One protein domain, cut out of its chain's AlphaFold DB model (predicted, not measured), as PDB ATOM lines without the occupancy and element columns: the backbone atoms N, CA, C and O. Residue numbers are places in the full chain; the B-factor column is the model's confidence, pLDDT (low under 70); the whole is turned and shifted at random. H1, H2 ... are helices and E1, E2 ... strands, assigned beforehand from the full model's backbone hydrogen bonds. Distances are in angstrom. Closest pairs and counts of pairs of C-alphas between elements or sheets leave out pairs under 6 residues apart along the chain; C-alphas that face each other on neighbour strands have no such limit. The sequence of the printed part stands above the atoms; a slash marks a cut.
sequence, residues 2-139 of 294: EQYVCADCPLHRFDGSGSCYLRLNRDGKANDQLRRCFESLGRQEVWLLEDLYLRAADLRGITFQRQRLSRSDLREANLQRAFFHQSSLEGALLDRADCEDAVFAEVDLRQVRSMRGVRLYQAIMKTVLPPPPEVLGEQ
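This is residues 2 to 139 of the 294 residues of the protein "Potassium channel protein" of Gloeobacter kilaueensis JS1 (UniProt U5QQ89). With little regular structure, the printed part winds in stacked turns, a solenoid with the narrow parallel sheet E1 E2 E3 E4 along one side, H1 near one end and H2 near the other. The 138 residues hold 26 in named elements, ordered H1 E1 E2 E3 E4 H2, mixed in class. It is compact, radius of gyration of the C-alphas 14.6 A, spanning 49 by 29 by 23 A.

Find E1, residues 63 to 65, from C-alpha 63 at (123.607, 108.823, 87.283); then E2, residues 83 to 85, E3, residues 103 to 105, and E4, residues 124 to 126, which ends with C-alpha 126 at (133.150, 97.585, 82.412). H1, residues 31 to 40, is 14.0 A long; H2 is residues 133 to 136.

Look for N 64 and O 83 at 2.8 A between E1 and E2, N 84 and O 103 at 2.8 A between E2 and E3, and N 126 and O 104 at 2.8 A between E3 and E4. H1 only grazes the sheet with residues 35 to 39; its closest C-alphas to E1 are Phe 38 and Thr 63, 7.5 A. H2 is not on the sheet. In H1 every O i to N i+4 pair is within hydrogen-bond range; H2 is too short for one.

The farthest C-alphas, Glu 2 and Glu 138, are 52.5 A apart. The printed part has no cut; the links from H1 through E4 are long. Expect pLDDT under 70 at residues 2 to 28 and 41 to 48.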
ATOM      1  N   GLU A   2     107.302 129.456  84.725       33.12
ATOM      2  CA  GLU A   2     108.645 130.025  84.595       33.12
ATOM      3  C   GLU A   2     109.563 128.929  84.066       33.12
ATOM      4  O   GLU A   2     109.677 127.851  84.648       33.12
ATOM      5  N   GLN A   3     110.111 129.196  82.884       30.28
ATOM      6  CA  GLN A   3     111.085 128.375  82.184       30.28
ATOM      7  C   GLN A   3     112.449 128.586  82.851       30.28
ATOM      8  O   GLN A   3     113.090 129.612  82.642       30.28
ATOM      9  N   TYR A   4     112.893 127.620  83.653       34.94
ATOM     10  CA  TYR A   4     114.246 127.597  84.210       34.94
ATOM     11  C   TYR A   4     115.173 126.919  83.194       34.94
ATOM     12  O   TYR A   4     115.273 125.696  83.144       34.94
ATOM     13  N   VAL A   5     115.775 127.726  82.317       32.19
ATOM     14  CA  VAL A   5     116.751 127.288  81.309       32.19
ATOM     15  C   VAL A   5     118.153 127.352  81.921       32.19
ATOM     16  O   VAL A   5     118.608 128.411  82.346       32.19
ATOM     17  N   CYS A   6     118.822 126.201  81.964       38.09
ATOM     18  CA  CYS A   6     120.160 125.953  82.508       38.09
ATOM     19  C   CYS A   6     121.303 126.583  81.674       38.09
ATOM     20  O   CYS A   6     122.179 125.868  81.200       38.09
ATOM     21  N   ALA A   7     121.313 127.901  81.454       36.16
ATOM     22  CA  ALA A   7     122.396 128.584  80.722       36.16
ATOM     23  C   ALA A   7     123.525 129.132  81.631       36.16
ATOM     24  O   ALA A   7     124.633 129.372  81.160       36.16
ATOM     25  N   ASP A   8     123.268 129.259  82.935       44.50
ATOM     26  CA  ASP A   8     124.179 129.718  83.995       44.50
ATOM     27  C   ASP A   8     124.073 128.735  85.182       44.50
ATOM     28  O   ASP A   8     122.996 128.169  85.342       44.50
ATOM     29  N   CYS A   9     125.156 128.496  85.963       47.50
ATOM     30  CA  CYS A   9     125.305 127.446  87.019       47.50
ATOM     31  C   CYS A   9     123.965 126.774  87.418       47.50
ATOM     32  O   CYS A   9     123.095 127.449  87.971       47.50
ATOM     33  N   PRO A  10     123.801 125.452  87.194       51.25
ATOM     34  CA  PRO A  10     122.502 124.758  87.169       51.25
ATOM     35  C   PRO A  10     121.728 124.741  88.498       51.25
ATOM     36  O   PRO A  10     120.642 124.174  88.581       51.25
ATOM     37  N   LEU A  11     122.270 125.352  89.550       51.12
ATOM     38  CA  LEU A  11     121.633 125.515  90.842       51.12
ATOM     39  C   LEU A  11     121.784 126.964  91.275       51.12
ATOM     40  O   LEU A  11     122.899 127.425  91.510       51.12
ATOM     41  N   HIS A  12     120.645 127.654  91.351       41.06
ATOM     42  CA  HIS A  12     120.485 129.033  91.804       41.06
ATOM     43  C   HIS A  12     121.584 129.502  92.768       41.06
ATOM     44  O   HIS A  12     121.853 128.853  93.780       41.06
ATOM     45  N   ARG A  13     122.139 130.687  92.466       44.88
ATOM     46  CA  ARG A  13     122.888 131.552  93.389       44.88
ATOM     47  C   ARG A  13     122.131 131.640  94.717       44.88
ATOM     48  O   ARG A  13     121.187 132.419  94.841       44.88
ATOM     49  N   PHE A  14     122.507 130.808  95.676       41.75
ATOM     50  CA  PHE A  14     122.067 130.938  97.053       41.75
ATOM     51  C   PHE A  14     123.132 131.774  97.742       41.75
ATOM     52  O   PHE A  14     124.270 131.342  97.826       41.75
ATOM     53  N   ASP A  15     122.729 132.959  98.188       43.38
ATOM     54  CA  ASP A  15     123.576 134.049  98.672       43.38
ATOM     55  C   ASP A  15     124.231 134.901  97.562       43.38
ATOM     56  O   ASP A  15     124.641 134.441  96.500       43.38
ATOM     57  N   GLY A  16     124.284 136.212  97.777       47.72
ATOM     58  CA  GLY A  16     124.846 137.175  96.829       47.72
ATOM     59  C   GLY A  16     126.373 137.111  96.677       47.72
ATOM     60  O   GLY A  16     126.948 138.110  96.259       47.72
ATOM     61  N   SER A  17     127.042 136.001  97.026       49.28
ATOM     62  CA  SER A  17     128.510 135.870  96.971       49.28
ATOM     63  C   SER A  17     129.070 135.540  95.584       49.28
ATOM     64  O   SER A  17     130.282 135.594  95.389       49.28
ATOM     65  N   GLY A  18     128.222 135.173  94.616       51.38
ATOM     66  CA  GLY A  18     128.665 134.783  93.271       51.38
ATOM     67  C   GLY A  18     129.261 133.370  93.173       51.38
ATOM     68  O   GLY A  18     129.808 133.018  92.129       51.38
ATOM     69  N   SER A  19     129.131 132.544  94.215       51.19
ATOM     70  CA  SER A  19     129.627 131.160  94.245       51.19
ATOM     71  C   SER A  19     128.524 130.147  93.894       51.19
ATOM     72  O   SER A  19     127.382 130.290  94.318       51.19
ATOM     73  N   CYS A  20     128.849 129.102  93.120       60.09
ATOM     74  CA  CYS A  20     127.912 128.009  92.806       60.09
ATOM     75  C   CYS A  20     127.691 127.158  94.072       60.09
ATOM     76  O   CYS A  20     128.657 126.807  94.747       60.09
ATOM     77  N   TYR A  21     126.445 126.806  94.391       63.38
ATOM     78  CA  TYR A  21     126.079 126.139  95.648       63.38
ATOM     79  C   TYR A  21     126.865 124.842  95.921       63.38
ATOM     80  O   TYR A  21     127.334 124.607  97.030       63.38
ATOM     81  N   LEU A  22     127.116 124.043  94.880       69.94
ATOM     82  CA  LEU A  22     127.926 122.820  94.963       69.94
ATOM     83  C   LEU A  22     129.422 123.075  95.220       69.94
ATOM     84  O   LEU A  22     130.170 122.125  95.427       69.94
ATOM     85  N   ARG A  23     129.881 124.330  95.186       68.81
ATOM     86  CA  ARG A  23     131.227 124.752  95.609       68.81
ATOM     87  C   ARG A  23     131.250 125.287  97.043       68.81
ATOM     88  O   ARG A  23     132.330 125.429  97.609       68.81
ATOM     89  N   LEU A  24     130.087 125.575  97.628       57.47
ATOM     90  CA  LEU A  24     129.956 126.056  99.001       57.47
ATOM     91  C   LEU A  24     129.921 124.886 100.004       57.47
ATOM     92  O   LEU A  24     129.787 123.710  99.651       57.47
ATOM     93  N   ASN A  25     130.150 125.211 101.278       62.38
ATOM     94  CA  ASN A  25     130.338 124.235 102.352       62.38
ATOM     95  C   ASN A  25     129.057 123.423 102.660       62.38
ATOM     96  O   ASN A  25     127.983 123.763 102.192       62.38
ATOM     97  N   ARG A  26     129.210 122.332 103.433       54.62
ATOM     98  CA  ARG A  26     128.300 121.173 103.677       54.62
ATOM     99  C   ARG A  26     126.765 121.351 103.675       54.62
ATOM    100  O   ARG A  26     126.090 120.331 103.519       54.62
ATOM    101  N   ASP A  27     126.215 122.539 103.878       54.31
ATOM    102  CA  ASP A  27     124.779 122.734 104.082       54.31
ATOM    103  C   ASP A  27     123.994 122.420 102.801       54.31
ATOM    104  O   ASP A  27     124.086 123.152 101.826       54.31
ATOM    105  N   GLY A  28     123.237 121.311 102.822       58.50
ATOM    106  CA  GLY A  28     122.293 120.822 101.796       58.50
ATOM    107  C   GLY A  28     122.884 120.032 100.610       58.50
ATOM    108  O   GLY A  28     122.447 120.107  99.464       58.50
ATOM    109  N   LYS A  29     123.825 119.138 100.925       71.38
ATOM    110  CA  LYS A  29     124.215 118.010 100.055       71.38
ATOM    111  C   LYS A  29     123.402 116.741 100.345       71.38
ATOM    112  O   LYS A  29     123.950 115.636 100.377       71.38
ATOM    113  N   ALA A  30     122.109 116.908 100.626       76.94
ATOM    114  CA  ALA A  30     121.196 115.792 100.843       76.94
ATOM    115  C   ALA A  30     120.875 115.098  99.512       76.94
ATOM    116  O   ALA A  30     120.780 115.757  98.471       76.94
ATOM    117  N   ASN A  31     120.660 113.780  99.553       82.50
ATOM    118  CA  ASN A  31     120.443 112.968  98.354       82.50
ATOM    119  C   ASN A  31     119.329 113.518  97.458       82.50
ATOM    120  O   ASN A  31     119.540 113.693  96.265       82.50
ATOM    121  N   ASP A  32     118.179 113.872  98.035       78.75
ATOM    122  CA  ASP A  32     117.018 114.334  97.267       78.75
ATOM    123  C   ASP A  32     117.278 115.638  96.503       78.75
ATOM    124  O   ASP A  32     116.758 115.829  95.405       78.75
ATOM    125  N   GLN A  33     118.075 116.544  97.078       76.69
ATOM    126  CA  GLN A  33     118.414 117.826  96.455       76.69
ATOM    127  C   GLN A  33     119.388 117.616  95.297       76.69
ATOM    128  O   GLN A  33     119.161 118.111  94.193       76.69
ATOM    129  N   LEU A  34     120.440 116.829  95.536       79.56
ATOM    130  CA  LEU A  34     121.436 116.502  94.521       79.56
ATOM    131  C   LEU A  34     120.799 115.699  93.389       79.56
ATOM    132  O   LEU A  34     120.961 116.042  92.226       79.56
ATOM    133  N   ARG A  35     119.992 114.691  93.705       80.50
ATOM    134  CA  ARG A  35     119.307 113.883  92.700       80.50
ATOM    135  C   ARG A  35     118.424 114.729  91.789       80.50
ATOM    136  O   ARG A  35     118.558 114.609  90.577       80.50
ATOM    137  N   ARG A  36     117.601 115.630  92.341       76.69
ATOM    138  CA  ARG A  36     116.792 116.557  91.528       76.69
ATOM    139  C   ARG A  36     117.657 117.452  90.645       76.69
ATOM    140  O   ARG A  36     117.315 117.628  89.483       76.69
ATOM    141  N   CYS A  37     118.775 117.964  91.165       75.25
ATOM    142  CA  CYS A  37     119.730 118.742  90.375       75.25
ATOM    143  C   CYS A  37     120.290 117.942  89.195       75.25
ATOM    144  O   CYS A  37     120.300 118.414  88.064       75.25
ATOM    145  N   PHE A  38     120.811 116.744  89.448       76.00
ATOM    146  CA  PHE A  38     121.456 115.951  88.405       76.00
ATOM    147  C   PHE A  38     120.436 115.355  87.424       76.00
ATOM    148  O   PHE A  38     120.754 115.162  86.255       76.00
ATOM    149  N   GLU A  39     119.194 115.124  87.856       74.81
ATOM    150  CA  GLU A  39     118.084 114.770  86.969       74.81
ATOM    151  C   GLU A  39     117.640 115.960  86.099       74.81
ATOM    152  O   GLU A  39     117.380 115.761  84.911       74.81
ATOM    153  N   SER A  40     117.606 117.191  86.633       70.56
ATOM    154  CA  SER A  40     117.236 118.391  85.862       70.56
ATOM    155  C   SER A  40     118.273 118.785  84.815       70.56
ATOM    156  O   SER A  40     117.919 119.398  83.814       70.56
ATOM    157  N   LEU A  41     119.536 118.399  85.010       68.31
ATOM    158  CA  LEU A  41     120.590 118.538  84.003       68.31
ATOM    159  C   LEU A  41     120.310 117.706  82.735       68.31
ATOM    160  O   LEU A  41     120.860 117.981  81.676       68.31
ATOM    161  N   GLY A  42     119.404 116.727  82.783       58.25
ATOM    162  CA  GLY A  42     119.029 115.947  81.609       58.25
ATOM    163  C   GLY A  42     120.115 114.957  81.166       58.25
ATOM    164  O   GLY A  42     121.314 115.141  81.352       58.25
ATOM    165  N   ARG A  43     119.687 113.840  80.565       62.50
ATOM    166  CA  ARG A  43     120.585 112.722  80.201       62.50
ATOM    167  C   ARG A  43     121.321 112.903  78.867       62.50
ATOM    168  O   ARG A  43     122.162 112.073  78.529       62.50
ATOM    169  N   GLN A  44     120.958 113.917  78.080       56.50
ATOM    170  CA  GLN A  44     121.440 114.085  76.703       56.50
ATOM    171  C   GLN A  44     122.530 115.153  76.550       56.50
ATOM    172  O   GLN A  44     123.276 115.092  75.575       56.50
ATOM    173  N   GLU A  45     122.674 116.066  77.512       64.44
ATOM    174  CA  GLU A  45     123.660 117.148  77.461       64.44
ATOM    175  C   GLU A  45     124.887 116.839  78.336       64.44
ATOM    176  O   GLU A  45     124.796 116.278  79.434       64.44
ATOM    177  N   VAL A  46     126.069 117.164  77.806       64.12
ATOM    178  CA  VAL A  46     127.357 117.031  78.497       64.12
ATOM    179  C   VAL A  46     127.583 118.301  79.301       64.12
ATOM    180  O   VAL A  46     127.871 119.344  78.714       64.12
ATOM    181  N   TRP A  47     127.489 118.222  80.628       69.44
ATOM    182  CA  TRP A  47     127.763 119.369  81.487       69.44
ATOM    183  C   TRP A  47     129.207 119.363  81.972       69.44
ATOM    184  O   TRP A  47     129.785 118.331  82.337       69.44
ATOM    185  N   LEU A  48     129.787 120.563  81.975       68.31
ATOM    186  CA  LEU A  48     131.104 120.837  82.527       68.31
ATOM    187  C   LEU A  48     130.958 121.123  84.028       68.31
ATOM    188  O   LEU A  48     130.732 122.257  84.443       68.31
ATOM    189  N   LEU A  49     131.038 120.074  84.842       75.56
ATOM    190  CA  LEU A  49     130.856 120.116  86.292       75.56
ATOM    191  C   LEU A  49     132.216 120.068  87.004       75.56
ATOM    192  O   LEU A  49     132.508 119.161  87.781       75.56
ATOM    193  N   GLU A  50     133.065 121.047  86.696       78.44
ATOM    194  CA  GLU A  50     134.431 121.119  87.221       78.44
ATOM    195  C   GLU A  50     134.511 121.783  88.603       78.44
ATOM    196  O   GLU A  50     133.780 122.734  88.916       78.44
ATOM    197  N   ASP A  51     135.467 121.313  89.409       80.94
ATOM    198  CA  ASP A  51     135.807 121.859  90.727       80.94
ATOM    199  C   ASP A  51     134.608 121.884  91.693       80.94
ATOM    200  O   ASP A  51     134.390 122.861  92.415       80.94
ATOM    201  N   LEU A  52     133.788 120.828  91.692       83.88
ATOM    202  CA  LEU A  52     132.691 120.701  92.649       83.88
ATOM    203  C   LEU A  52     133.214 120.269  94.017       83.88
ATOM    204  O   LEU A  52     134.036 119.360  94.136       83.88
ATOM    205  N   TYR A  53     132.672 120.863  95.075       85.81
ATOM    206  CA  TYR A  53     132.899 120.413  96.437       85.81
ATOM    207  C   TYR A  53     131.760 119.470  96.834       85.81
ATOM    208  O   TYR A  53     130.718 119.892  97.323       85.81
ATOM    209  N   LEU A  54     131.950 118.164  96.674       86.88
ATOM    210  CA  LEU A  54     130.976 117.109  96.994       86.88
ATOM    211  C   LEU A  54     131.428 116.229  98.172       86.88
ATOM    212  O   LEU A  54     130.912 115.132  98.381       86.88
ATOM    213  N   ARG A  55     132.364 116.725  98.991       89.31
ATOM    214  CA  ARG A  55     132.858 116.009 100.168       89.31
ATOM    215  C   ARG A  55     131.714 115.630 101.108       89.31
ATOM    216  O   ARG A  55     130.923 116.503 101.485       89.31
ATOM    217  N   ALA A  56     131.673 114.358 101.505       89.81
ATOM    218  CA  ALA A  56     130.637 113.750 102.343       89.81
ATOM    219  C   ALA A  56     129.196 113.924 101.815       89.81
ATOM    220  O   ALA A  56     128.245 113.849 102.592       89.81
ATOM    221  N   ALA A  57     129.024 114.190 100.516       89.31
ATOM    222  CA  ALA A  57     127.711 114.280  99.891       89.31
ATOM    223  C   ALA A  57     127.050 112.902  99.794       89.31
ATOM    224  O   ALA A  57     127.726 111.891  99.586       89.31
ATOM    225  N   ASP A  58     125.723 112.869  99.886       90.19
ATOM    226  CA  ASP A  58     124.951 111.662  99.606       90.19
ATOM    227  C   ASP A  58     124.551 111.635  98.127       90.19
ATOM    228  O   ASP A  58     123.619 112.312  97.703       90.19
ATOM    229  N   LEU A  59     125.274 110.846  97.338       90.75
ATOM    230  CA  LEU A  59     125.129 110.685  95.890       90.75
ATOM    231  C   LEU A  59     124.662 109.263  95.528       90.75
ATOM    232  O   LEU A  59     124.885 108.783  94.414       90.75
ATOM    233  N   ARG A  60     124.009 108.566  96.466       93.69
ATOM    234  CA  ARG A  60     123.516 107.202  96.255       93.69
ATOM    235  C   ARG A  60     122.586 107.112  95.054       93.69
ATOM    236  O   ARG A  60     121.639 107.890  94.940       93.69
ATOM    237  N   GLY A  61     122.832 106.127  94.194       91.94
ATOM    238  CA  GLY A  61     121.993 105.832  93.029       91.94
ATOM    239  C   GLY A  61     122.022 106.890  91.922       91.94
ATOM    240  O   GLY A  61     121.227 106.803  90.986       91.94
ATOM    241  N   ILE A  62     122.885 107.902  92.022       90.25
ATOM    242  CA  ILE A  62     122.917 108.992  91.053       90.25
ATOM    243  C   ILE A  62     123.540 108.542  89.731       90.25
ATOM    244  O   ILE A  62     124.392 107.656  89.693       90.25
ATOM    245  N   THR A  63     123.110 109.146  88.625       90.06
ATOM    246  CA  THR A  63     123.607 108.823  87.283       90.06
ATOM    247  C   THR A  63     124.451 109.968  86.738       90.06
ATOM    248  O   THR A  63     123.934 111.041  86.442       90.06
ATOM    249  N   PHE A  64     125.740 109.708  86.547       88.06
ATOM    250  CA  PHE A  64     126.688 110.569  85.852       88.06
ATOM    251  C   PHE A  64     126.943 110.009  84.450       88.06
ATOM    252  O   PHE A  64     127.900 109.275  84.204       88.06
ATOM    253  N   GLN A  65     126.062 110.345  83.509       88.38
ATOM    254  CA  GLN A  65     126.220 109.958  82.110       88.38
ATOM    255  C   GLN A  65     126.859 111.103  81.326       88.38
ATOM    256  O   GLN A  65     126.275 112.178  81.227       88.38
ATOM    257  N   ARG A  66     128.052 110.861  80.772       86.06
ATOM    258  CA  ARG A  66     128.832 111.824  79.976       86.06
ATOM    259  C   ARG A  66     129.138 113.142  80.692       86.06
ATOM    260  O   ARG A  66     129.332 114.161  80.044       86.06
ATOM    261  N   GLN A  67     129.185 113.129  82.022       83.50
ATOM    262  CA  GLN A  67     129.464 114.323  82.820       83.50
ATOM    263  C   GLN A  67     130.963 114.482  83.068       83.50
ATOM    264  O   GLN A  67     131.673 113.494  83.275       83.50
ATOM    265  N   ARG A  68     131.454 115.726  83.064       84.00
ATOM    266  CA  ARG A  68     132.843 116.040  83.423       84.00
ATOM    267  C   ARG A  68     132.895 116.525  84.861       84.00
ATOM    268  O   ARG A  68     132.535 117.663  85.117       84.00
ATOM    269  N   LEU A  69     133.340 115.668  85.775       86.50
ATOM    270  CA  LEU A  69     133.488 115.954  87.207       86.50
ATOM    271  C   LEU A  69     134.942 116.302  87.563       86.50
ATOM    272  O   LEU A  69     135.408 116.011  88.670       86.50
ATOM    273  N   SER A  70     135.686 116.888  86.622       86.94
ATOM    274  CA  SER A  70     137.127 117.078  86.765       86.94
ATOM    275  C   SER A  70     137.466 117.934  87.989       86.94
ATOM    276  O   SER A  70     136.769 118.901  88.300       86.94
ATOM    277  N   ARG A  71     138.533 117.561  88.706       87.69
ATOM    278  CA  ARG A  71     139.031 118.209  89.935       87.69
ATOM    279  C   ARG A  71     138.012 118.306  91.081       87.69
ATOM    280  O   ARG A  71     138.243 119.030  92.048       87.69
ATOM    281  N   SER A  72     136.906 117.566  91.012       89.75
ATOM    282  CA  SER A  72     135.892 117.576  92.067       89.75
ATOM    283  C   SER A  72     136.359 116.830  93.320       89.75
ATOM    284  O   SER A  72     137.029 115.796  93.254       89.75
ATOM    285  N   ASP A  73     135.970 117.343  94.482       91.94
ATOM    286  CA  ASP A  73     136.213 116.728  95.782       91.94
ATOM    287  C   ASP A  73     135.036 115.822  96.155       91.94
ATOM    288  O   ASP A  73     133.999 116.307  96.598       91.94
ATOM    289  N   LEU A  74     135.196 114.513  95.978       94.06
ATOM    290  CA  LEU A  74     134.230 113.463  96.323       94.06
ATOM    291  C   LEU A  74     134.675 112.666  97.562       94.06
ATOM    292  O   LEU A  74     134.201 111.554  97.797       94.06
ATOM    293  N   ARG A  75     135.595 113.206  98.373       95.19
ATOM    294  CA  ARG A  75     136.107 112.498  99.555       95.19
ATOM    295  C   ARG A  75     134.975 112.194 100.529       95.19
ATOM    296  O   ARG A  75     134.121 113.044 100.776       95.19
ATOM    297  N   GLU A  76     134.969 110.994 101.103       94.75
ATOM    298  CA  GLU A  76     133.924 110.519 102.029       94.75
ATOM    299  C   GLU A  76     132.490 110.562 101.453       94.75
ATOM    300  O   GLU A  76     131.527 110.399 102.204       94.75
ATOM    301  N   ALA A  77     132.308 110.814 100.150       94.81
ATOM    302  CA  ALA A  77     130.987 110.852  99.535       94.81
ATOM    303  C   ALA A  77     130.378 109.447  99.489       94.81
ATOM    304  O   ALA A  77     131.078 108.456  99.267       94.81
ATOM    305  N   ASN A  78     129.061 109.365  99.667       95.12
ATOM    306  CA  ASN A  78     128.328 108.121  99.498       95.12
ATOM    307  C   ASN A  78     127.887 107.988  98.037       95.12
ATOM    308  O   ASN A  78     126.935 108.636  97.615       95.12
ATOM    309  N   LEU A  79     128.591 107.159  97.275       96.12
ATOM    310  CA  LEU A  79     128.369 106.864  95.859       96.12
ATOM    311  C   LEU A  79     127.804 105.450  95.659       96.12
ATOM    312  O   LEU A  79     127.917 104.886  94.567       96.12
ATOM    313  N   GLN A  80     127.188 104.859  96.690       96.94
ATOM    314  CA  GLN A  80     126.661 103.504  96.578       96.94
ATOM    315  C   GLN A  80     125.636 103.430  95.452       96.94
ATOM    316  O   GLN A  80     124.730 104.268  95.361       96.94
ATOM    317  N   ARG A  81     125.767 102.418  94.591       95.94
ATOM    318  CA  ARG A  81     124.892 102.218  93.421       95.94
ATOM    319  C   ARG A  81     124.893 103.385  92.421       95.94
ATOM    320  O   ARG A  81     123.984 103.466  91.594       95.94
ATOM    321  N   ALA A  82     125.859 104.303  92.494       95.38
ATOM    322  CA  ALA A  82     126.011 105.356  91.497       95.38
ATOM    323  C   ALA A  82     126.421 104.757  90.142       95.38
ATOM    324  O   ALA A  82     127.110 103.738  90.076       95.38
ATOM    325  N   PHE A  83     125.998 105.397  89.056       94.25
ATOM    326  CA  PHE A  83     126.273 104.959  87.692       94.25
ATOM    327  C   PHE A  83     127.113 106.006  86.965       94.25
ATOM    328  O   PHE A  83     126.634 107.101  86.684       94.25
ATOM    329  N   PHE A  84     128.352 105.656  86.641       94.00
ATOM    330  CA  PHE A  84     129.287 106.460  85.865       94.00
ATOM    331  C   PHE A  84     129.418 105.848  84.472       94.00
ATOM    332  O   PHE A  84     129.899 104.725  84.335       94.00
ATOM    333  N   HIS A  85     128.990 106.572  83.438       93.44
ATOM    334  CA  HIS A  85     129.080 106.102  82.057       93.44
ATOM    335  C   HIS A  85     129.651 107.180  81.154       93.44
ATOM    336  O   HIS A  85     129.018 108.224  80.981       93.44
ATOM    337  N   GLN A  86     130.813 106.920  80.552       91.38
ATOM    338  CA  GLN A  86     131.538 107.900  79.730       91.38
ATOM    339  C   GLN A  86     131.797 109.232  80.461       91.38
ATOM    340  O   GLN A  86     131.837 110.293  79.840       91.38
ATOM    341  N   SER A  87     131.902 109.214  81.792       90.62
ATOM    342  CA  SER A  87     132.151 110.404  82.610       90.62
ATOM    343  C   SER A  87     133.644 110.599  82.861       90.62
ATOM    344  O   SER A  87     134.359 109.620  83.066       90.62
ATOM    345  N   SER A  88     134.097 111.852  82.932       90.69
ATOM    346  CA  SER A  88     135.477 112.163  83.320       90.69
ATOM    347  C   SER A  88     135.566 112.423  84.821       90.69
ATOM    348  O   SER A  88     134.812 113.239  85.354       90.69
ATOM    349  N   LEU A  89     136.505 111.744  85.479       93.62
ATOM    350  CA  LEU A  89     136.899 111.951  86.878       93.62
ATOM    351  C   LEU A  89     138.347 112.470  86.975       93.62
ATOM    352  O   LEU A  89     139.025 112.276  87.983       93.62
ATOM    353  N   GLU A  90     138.834 113.116  85.916       94.44
ATOM    354  CA  GLU A  90     140.197 113.642  85.839       94.44
ATOM    355  C   GLU A  90     140.505 114.584  87.010       94.44
ATOM    356  O   GLU A  90     139.799 115.558  87.261       94.44
ATOM    357  N   GLY A  91     141.560 114.293  87.765       93.38
ATOM    358  CA  GLY A  91     141.981 115.082  88.917       93.38
ATOM    359  C   GLY A  91     141.044 115.016  90.131       93.38
ATOM    360  O   GLY A  91     141.309 115.710  91.114       93.38
ATOM    361  N   ALA A  92     139.974 114.215  90.092       95.38
ATOM    362  CA  ALA A  92     139.029 114.097  91.199       95.38
ATOM    363  C   ALA A  92     139.658 113.407  92.423       95.38
ATOM    364  O   ALA A  92     140.589 112.605  92.307       95.38
ATOM    365  N   LEU A  93     139.132 113.720  93.609       96.44
ATOM    366  CA  LEU A  93     139.535 113.119  94.881       96.44
ATOM    367  C   LEU A  93     138.415 112.218  95.405       96.44
ATOM    368  O   LEU A  93     137.339 112.709  95.726       96.44
ATOM    369  N   LEU A  94     138.673 110.918  95.530       96.69
ATOM    370  CA  LEU A  94     137.716 109.882  95.950       96.69
ATOM    371  C   LEU A  94     138.145 109.184  97.254       96.69
ATOM    372  O   LEU A  94     137.708 108.071  97.550       96.69
ATOM    373  N   ASP A  95     139.014 109.818  98.047       96.50
ATOM    374  CA  ASP A  95     139.501 109.228  99.297       96.50
ATOM    375  C   ASP A  95     138.341 108.890 100.232       96.50
ATOM    376  O   ASP A  95     137.507 109.743 100.550       96.50
ATOM    377  N   ARG A  96     138.304 107.638 100.697       95.81
ATOM    378  CA  ARG A  96     137.253 107.097 101.574       95.81
ATOM    379  C   ARG A  96     135.830 107.227 101.016       95.81
ATOM    380  O   ARG A  96     134.880 107.145 101.792       95.81
ATOM    381  N   ALA A  97     135.669 107.444  99.711       96.88
ATOM    382  CA  ALA A  97     134.357 107.426  99.079       96.88
ATOM    383  C   ALA A  97     133.768 106.008  99.113       96.88
ATOM    384  O   ALA A  97     134.492 105.010  99.009       96.88
ATOM    385  N   ASP A  98     132.451 105.929  99.271       97.31
ATOM    386  CA  ASP A  98     131.722 104.668  99.303       97.31
ATOM    387  C   ASP A  98     131.138 104.362  97.925       97.31
ATOM    388  O   ASP A  98     130.077 104.865  97.582       97.31
ATOM    389  N   CYS A  99     131.850 103.578  97.119       97.06
ATOM    390  CA  CYS A  99     131.435 103.174  95.776       97.06
ATOM    391  C   CYS A  99     130.972 101.706  95.751       97.06
ATOM    392  O   CYS A  99     131.104 101.042  94.719       97.06
ATOM    393  N   GLU A 100     130.471 101.164  96.871       97.06
ATOM    394  CA  GLU A 100     129.907  99.811  96.881       97.06
ATOM    395  C   GLU A 100     128.710  99.718  95.918       97.06
ATOM    396  O   GLU A 100     127.906 100.646  95.797       97.06
ATOM    397  N   ASP A 101     128.628  98.619  95.165       97.31
ATOM    398  CA  ASP A 101     127.618  98.398  94.115       97.31
ATOM    399  C   ASP A 101     127.567  99.471  93.001       97.31
ATOM    400  O   ASP A 101     126.623  99.503  92.205       97.31
ATOM    401  N   ALA A 102     128.547 100.376  92.924       97.25
ATOM    402  CA  ALA A 102     128.610 101.379  91.868       97.25
ATOM    403  C   ALA A 102     128.999 100.744  90.524       97.25
ATOM    404  O   ALA A 102     129.686  99.724  90.467       97.25
ATOM    405  N   VAL A 103     128.596 101.374  89.425       97.06
ATOM    406  CA  VAL A 103     128.948 100.933  88.072       97.06
ATOM    407  C   VAL A 103     129.810 101.992  87.406       97.06
ATOM    408  O   VAL A 103     129.379 103.130  87.244       97.06
ATOM    409  N   PHE A 104     131.003 101.596  86.980       96.31
ATOM    410  CA  PHE A 104     131.903 102.379  86.146       96.31
ATOM    411  C   PHE A 104     131.943 101.738  84.760       96.31
ATOM    412  O   PHE A 104     132.398 100.604  84.608       96.31
ATOM    413  N   ALA A 105     131.442 102.443  83.752       95.69
ATOM    414  CA  ALA A 105     131.404 101.990  82.370       95.69
ATOM    415  C   ALA A 105     132.081 103.016  81.459       95.69
ATOM    416  O   ALA A 105     131.653 104.168  81.411       95.69
ATOM    417  N   GLU A 106     133.122 102.611  80.727       94.50
ATOM    418  CA  GLU A 106     133.836 103.513  79.805       94.50
ATOM    419  C   GLU A 106     134.384 104.768  80.513       94.50
ATOM    420  O   GLU A 106     134.248 105.893  80.034       94.50
ATOM    421  N   VAL A 107     134.958 104.575  81.703       94.25
ATOM    422  CA  VAL A 107     135.553 105.638  82.528       94.25
ATOM    423  C   VAL A 107     137.069 105.469  82.556       94.25
ATOM    424  O   VAL A 107     137.565 104.352  82.701       94.25
ATOM    425  N   ASP A 108     137.808 106.576  82.458       94.12
ATOM    426  CA  ASP A 108     139.254 106.583  82.697       94.12
ATOM    427  C   ASP A 108     139.543 106.895  84.172       94.12
ATOM    428  O   ASP A 108     139.332 108.022  84.628       94.12
ATOM    429  N   LEU A 109     140.004 105.892  84.927       94.19
ATOM    430  CA  LEU A 109     140.384 106.049  86.333       94.19
ATOM    431  C   LEU A 109     141.882 106.335  86.524       94.19
ATOM    432  O   LEU A 109     142.289 106.652  87.640       94.19
ATOM    433  N   ARG A 110     142.712 106.293  85.470       93.50
ATOM    434  CA  ARG A 110     144.161 106.574  85.574       93.50
ATOM    435  C   ARG A 110     144.443 108.022  85.948       93.50
ATOM    436  O   ARG A 110     145.449 108.319  86.578       93.50
ATOM    437  N   GLN A 111     143.544 108.915  85.539       92.19
ATOM    438  CA  GLN A 111     143.645 110.353  85.777       92.19
ATOM    439  C   GLN A 111     143.027 110.781  87.112       92.19
ATOM    440  O   GLN A 111     143.037 111.967  87.441       92.19
ATOM    441  N   VAL A 112     142.471 109.854  87.896       95.50
ATOM    442  CA  VAL A 112     141.974 110.172  89.235       95.50
ATOM    443  C   VAL A 112     143.160 110.480  90.140       95.50
ATOM    444  O   VAL A 112     144.143 109.746  90.184       95.50
ATOM    445  N   ARG A 113     143.067 111.573  90.899       95.88
ATOM    446  CA  ARG A 113     144.190 112.050  91.710       95.88
ATOM    447  C   ARG A 113     144.425 111.192  92.951       95.88
ATOM    448  O   ARG A 113     145.567 111.010  93.363       95.88
ATOM    449  N   SER A 114     143.356 110.726  93.595       95.62
ATOM    450  CA  SER A 114     143.462 109.868  94.777       95.62
ATOM    451  C   SER A 114     142.183 109.075  95.017       95.62
ATOM    452  O   SER A 114     141.085 109.609  94.860       95.62
ATOM    453  N   MET A 115     142.328 107.804  95.389       95.75
ATOM    454  CA  MET A 115     141.242 106.879  95.730       95.75
ATOM    455  C   MET A 115     141.573 106.113  97.020       95.75
ATOM    456  O   MET A 115     141.222 104.942  97.176       95.75
ATOM    457  N   ARG A 116     142.292 106.736  97.960       94.88
ATOM    458  CA  ARG A 116     142.819 106.021  99.128       94.88
ATOM    459  C   ARG A 116     141.699 105.610 100.068       94.88
ATOM    460  O   ARG A 116     140.905 106.435 100.524       94.88
ATOM    461  N   GLY A 117     141.647 104.321 100.391       94.06
ATOM    462  CA  GLY A 117     140.602 103.765 101.252       94.06
ATOM    463  C   GLY A 117     139.197 103.827 100.645       94.06
ATOM    464  O   GLY A 117     138.227 103.786 101.399       94.06
ATOM    465  N   VAL A 118     139.083 103.955  99.318       95.88
ATOM    466  CA  VAL A 118     137.806 103.840  98.604       95.88
ATOM    467  C   VAL A 118     137.189 102.457  98.834       95.88
ATOM    468  O   VAL A 118     137.888 101.439  98.869       95.88
ATOM    469  N   ARG A 119     135.864 102.405  98.963       96.75
ATOM    470  CA  ARG A 119     135.121 101.144  99.026       96.75
ATOM    471  C   ARG A 119     134.613 100.781  97.641       96.75
ATOM    472  O   ARG A 119     133.827 101.514  97.067       96.75
ATOM    473  N   LEU A 120     135.068  99.648  97.111       96.06
ATOM    474  CA  LEU A 120     134.707  99.154  95.770       96.06
ATOM    475  C   LEU A 120     134.077  97.752  95.809       96.06
ATOM    476  O   LEU A 120     134.128  97.011  94.830       96.06
ATOM    477  N   TYR A 121     133.542  97.332  96.959       97.00
ATOM    478  CA  TYR A 121     132.973  95.991  97.067       97.00
ATOM    479  C   TYR A 121     131.725  95.900  96.183       97.00
ATOM    480  O   TYR A 121     130.887  96.794  96.205       97.00
ATOM    481  N   GLN A 122     131.648  94.857  95.353       96.44
ATOM    482  CA  GLN A 122     130.596  94.675  94.341       96.44
ATOM    483  C   GLN A 122     130.487  95.790  93.286       96.44
ATOM    484  O   GLN A 122     129.554  95.780  92.484       96.44
ATOM    485  N   ALA A 123     131.459  96.705  93.218       96.00
ATOM    486  CA  ALA A 123     131.518  97.671  92.135       96.00
ATOM    487  C   ALA A 123     131.783  96.955  90.801       96.00
ATOM    488  O   ALA A 123     132.654  96.086  90.703       96.00
ATOM    489  N   ILE A 124     131.045  97.343  89.766       95.19
ATOM    490  CA  ILE A 124     131.182  96.802  88.416       95.19
ATOM    491  C   ILE A 124     132.041  97.764  87.606       95.19
ATOM    492  O   ILE A 124     131.693  98.931  87.456       95.19
ATOM    493  N   MET A 125     133.139  97.268  87.041       94.12
ATOM    494  CA  MET A 125     134.001  98.028  86.135       94.12
ATOM    495  C   MET A 125     133.953  97.382  84.751       94.12
ATOM    496  O   MET A 125     134.443  96.271  84.556       94.12
ATOM    497  N   LYS A 126     133.322  98.059  83.789       93.38
ATOM    498  CA  LYS A 126     133.150  97.585  82.412       93.38
ATOM    499  C   LYS A 126     133.878  98.517  81.452       93.38
ATOM    500  O   LYS A 126     133.504  99.680  81.337       93.38
ATOM    501  N   THR A 127     134.882  98.008  80.740       92.06
ATOM    502  CA  THR A 127     135.660  98.815  79.781       92.06
ATOM    503  C   THR A 127     136.236 100.066  80.462       92.06
ATOM    504  O   THR A 127     136.016 101.191  80.029       92.06
ATOM    505  N   VAL A 128     136.876  99.875  81.614       92.88
ATOM    506  CA  VAL A 128     137.441 100.950  82.440       92.88
ATOM    507  C   VAL A 128     138.952 100.898  82.322       92.88
ATOM    508  O   VAL A 128     139.524  99.815  82.416       92.88
ATOM    509  N   LEU A 129     139.590 102.060  82.196       92.88
ATOM    510  CA  LEU A 129     141.041 102.151  82.329       92.88
ATOM    511  C   LEU A 129     141.363 102.208  83.827       92.88
ATOM    512  O   LEU A 129     140.944 103.166  84.486       92.88
ATOM    513  N   PRO A 130     142.009 101.176  84.395       91.62
ATOM    514  CA  PRO A 130     142.106 101.013  85.840       91.62
ATOM    515  C   PRO A 130     143.034 102.062  86.475       91.62
ATOM    516  O   PRO A 130     143.975 102.524  85.828       91.62
ATOM    517  N   PRO A 131     142.808 102.437  87.747       92.25
ATOM    518  CA  PRO A 131     143.698 103.348  88.453       92.25
ATOM    519  C   PRO A 131     145.006 102.631  88.819       92.25
ATOM    520  O   PRO A 131     144.952 101.464  89.237       92.25
ATOM    521  N   PRO A 132     146.166 103.300  88.719       91.50
ATOM    522  CA  PRO A 132     147.441 102.719  89.125       91.50
ATOM    523  C   PRO A 132     147.465 102.469  90.651       91.50
ATOM    524  O   PRO A 132     146.733 103.139  91.396       91.50
ATOM    525  N   PRO A 133     148.249 101.498  91.157       91.06
ATOM    526  CA  PRO A 133     148.230 101.104  92.571       91.06
ATOM    527  C   PRO A 133     148.492 102.262  93.540       91.06
ATOM    528  O   PRO A 133     147.907 102.315  94.623       91.06
ATOM    529  N   GLU A 134     149.310 103.238  93.145       91.62
ATOM    530  CA  GLU A 134     149.664 104.401  93.965       91.62
ATOM    531  C   GLU A 134     148.442 105.273  94.296       91.62
ATOM    532  O   GLU A 134     148.390 105.909  95.357       91.62
ATOM    533  N   VAL A 135     147.442 105.285  93.405       93.38
ATOM    534  CA  VAL A 135     146.195 106.050  93.558       93.38
ATOM    535  C   VAL A 135     145.259 105.384  94.570       93.38
ATOM    536  O   VAL A 135     144.628 106.085  95.364       93.38
ATOM    537  N   LEU A 136     145.203 104.048  94.595       91.75
ATOM    538  CA  LEU A 136     144.434 103.272  95.582       91.75
ATOM    539  C   LEU A 136     145.104 103.265  96.968       91.75
ATOM    540  O   LEU A 136     144.421 103.160  97.990       91.75
ATOM    541  N   GLY A 137     146.429 103.427  97.004       88.00
ATOM    542  CA  GLY A 137     147.250 103.282  98.202       88.00
ATOM    543  C   GLY A 137     147.672 101.830  98.450       88.00
ATOM    544  O   GLY A 137     147.242 100.910  97.763       88.00
ATOM    545  N   GLU A 138     148.526 101.617  99.455       82.69
ATOM    546  CA  GLU A 138     149.139 100.301  99.713       82.69
ATOM    547  C   GLU A 138     148.135  99.219 100.154       82.69
ATOM    548  O   GLU A 138     148.344  98.023  99.921       82.69
ATOM    549  N   GLN A 139     147.055  99.621 100.830       87.75
ATOM    550  CA  GLN A 139     146.078  98.712 101.428       87.75
ATOM    551  C   GLN A 139     144.649  99.206 101.215       87.75
ATOM    552  O   GLN A 139     144.353 100.396 101.352       87.75
TER     553      GLN A 139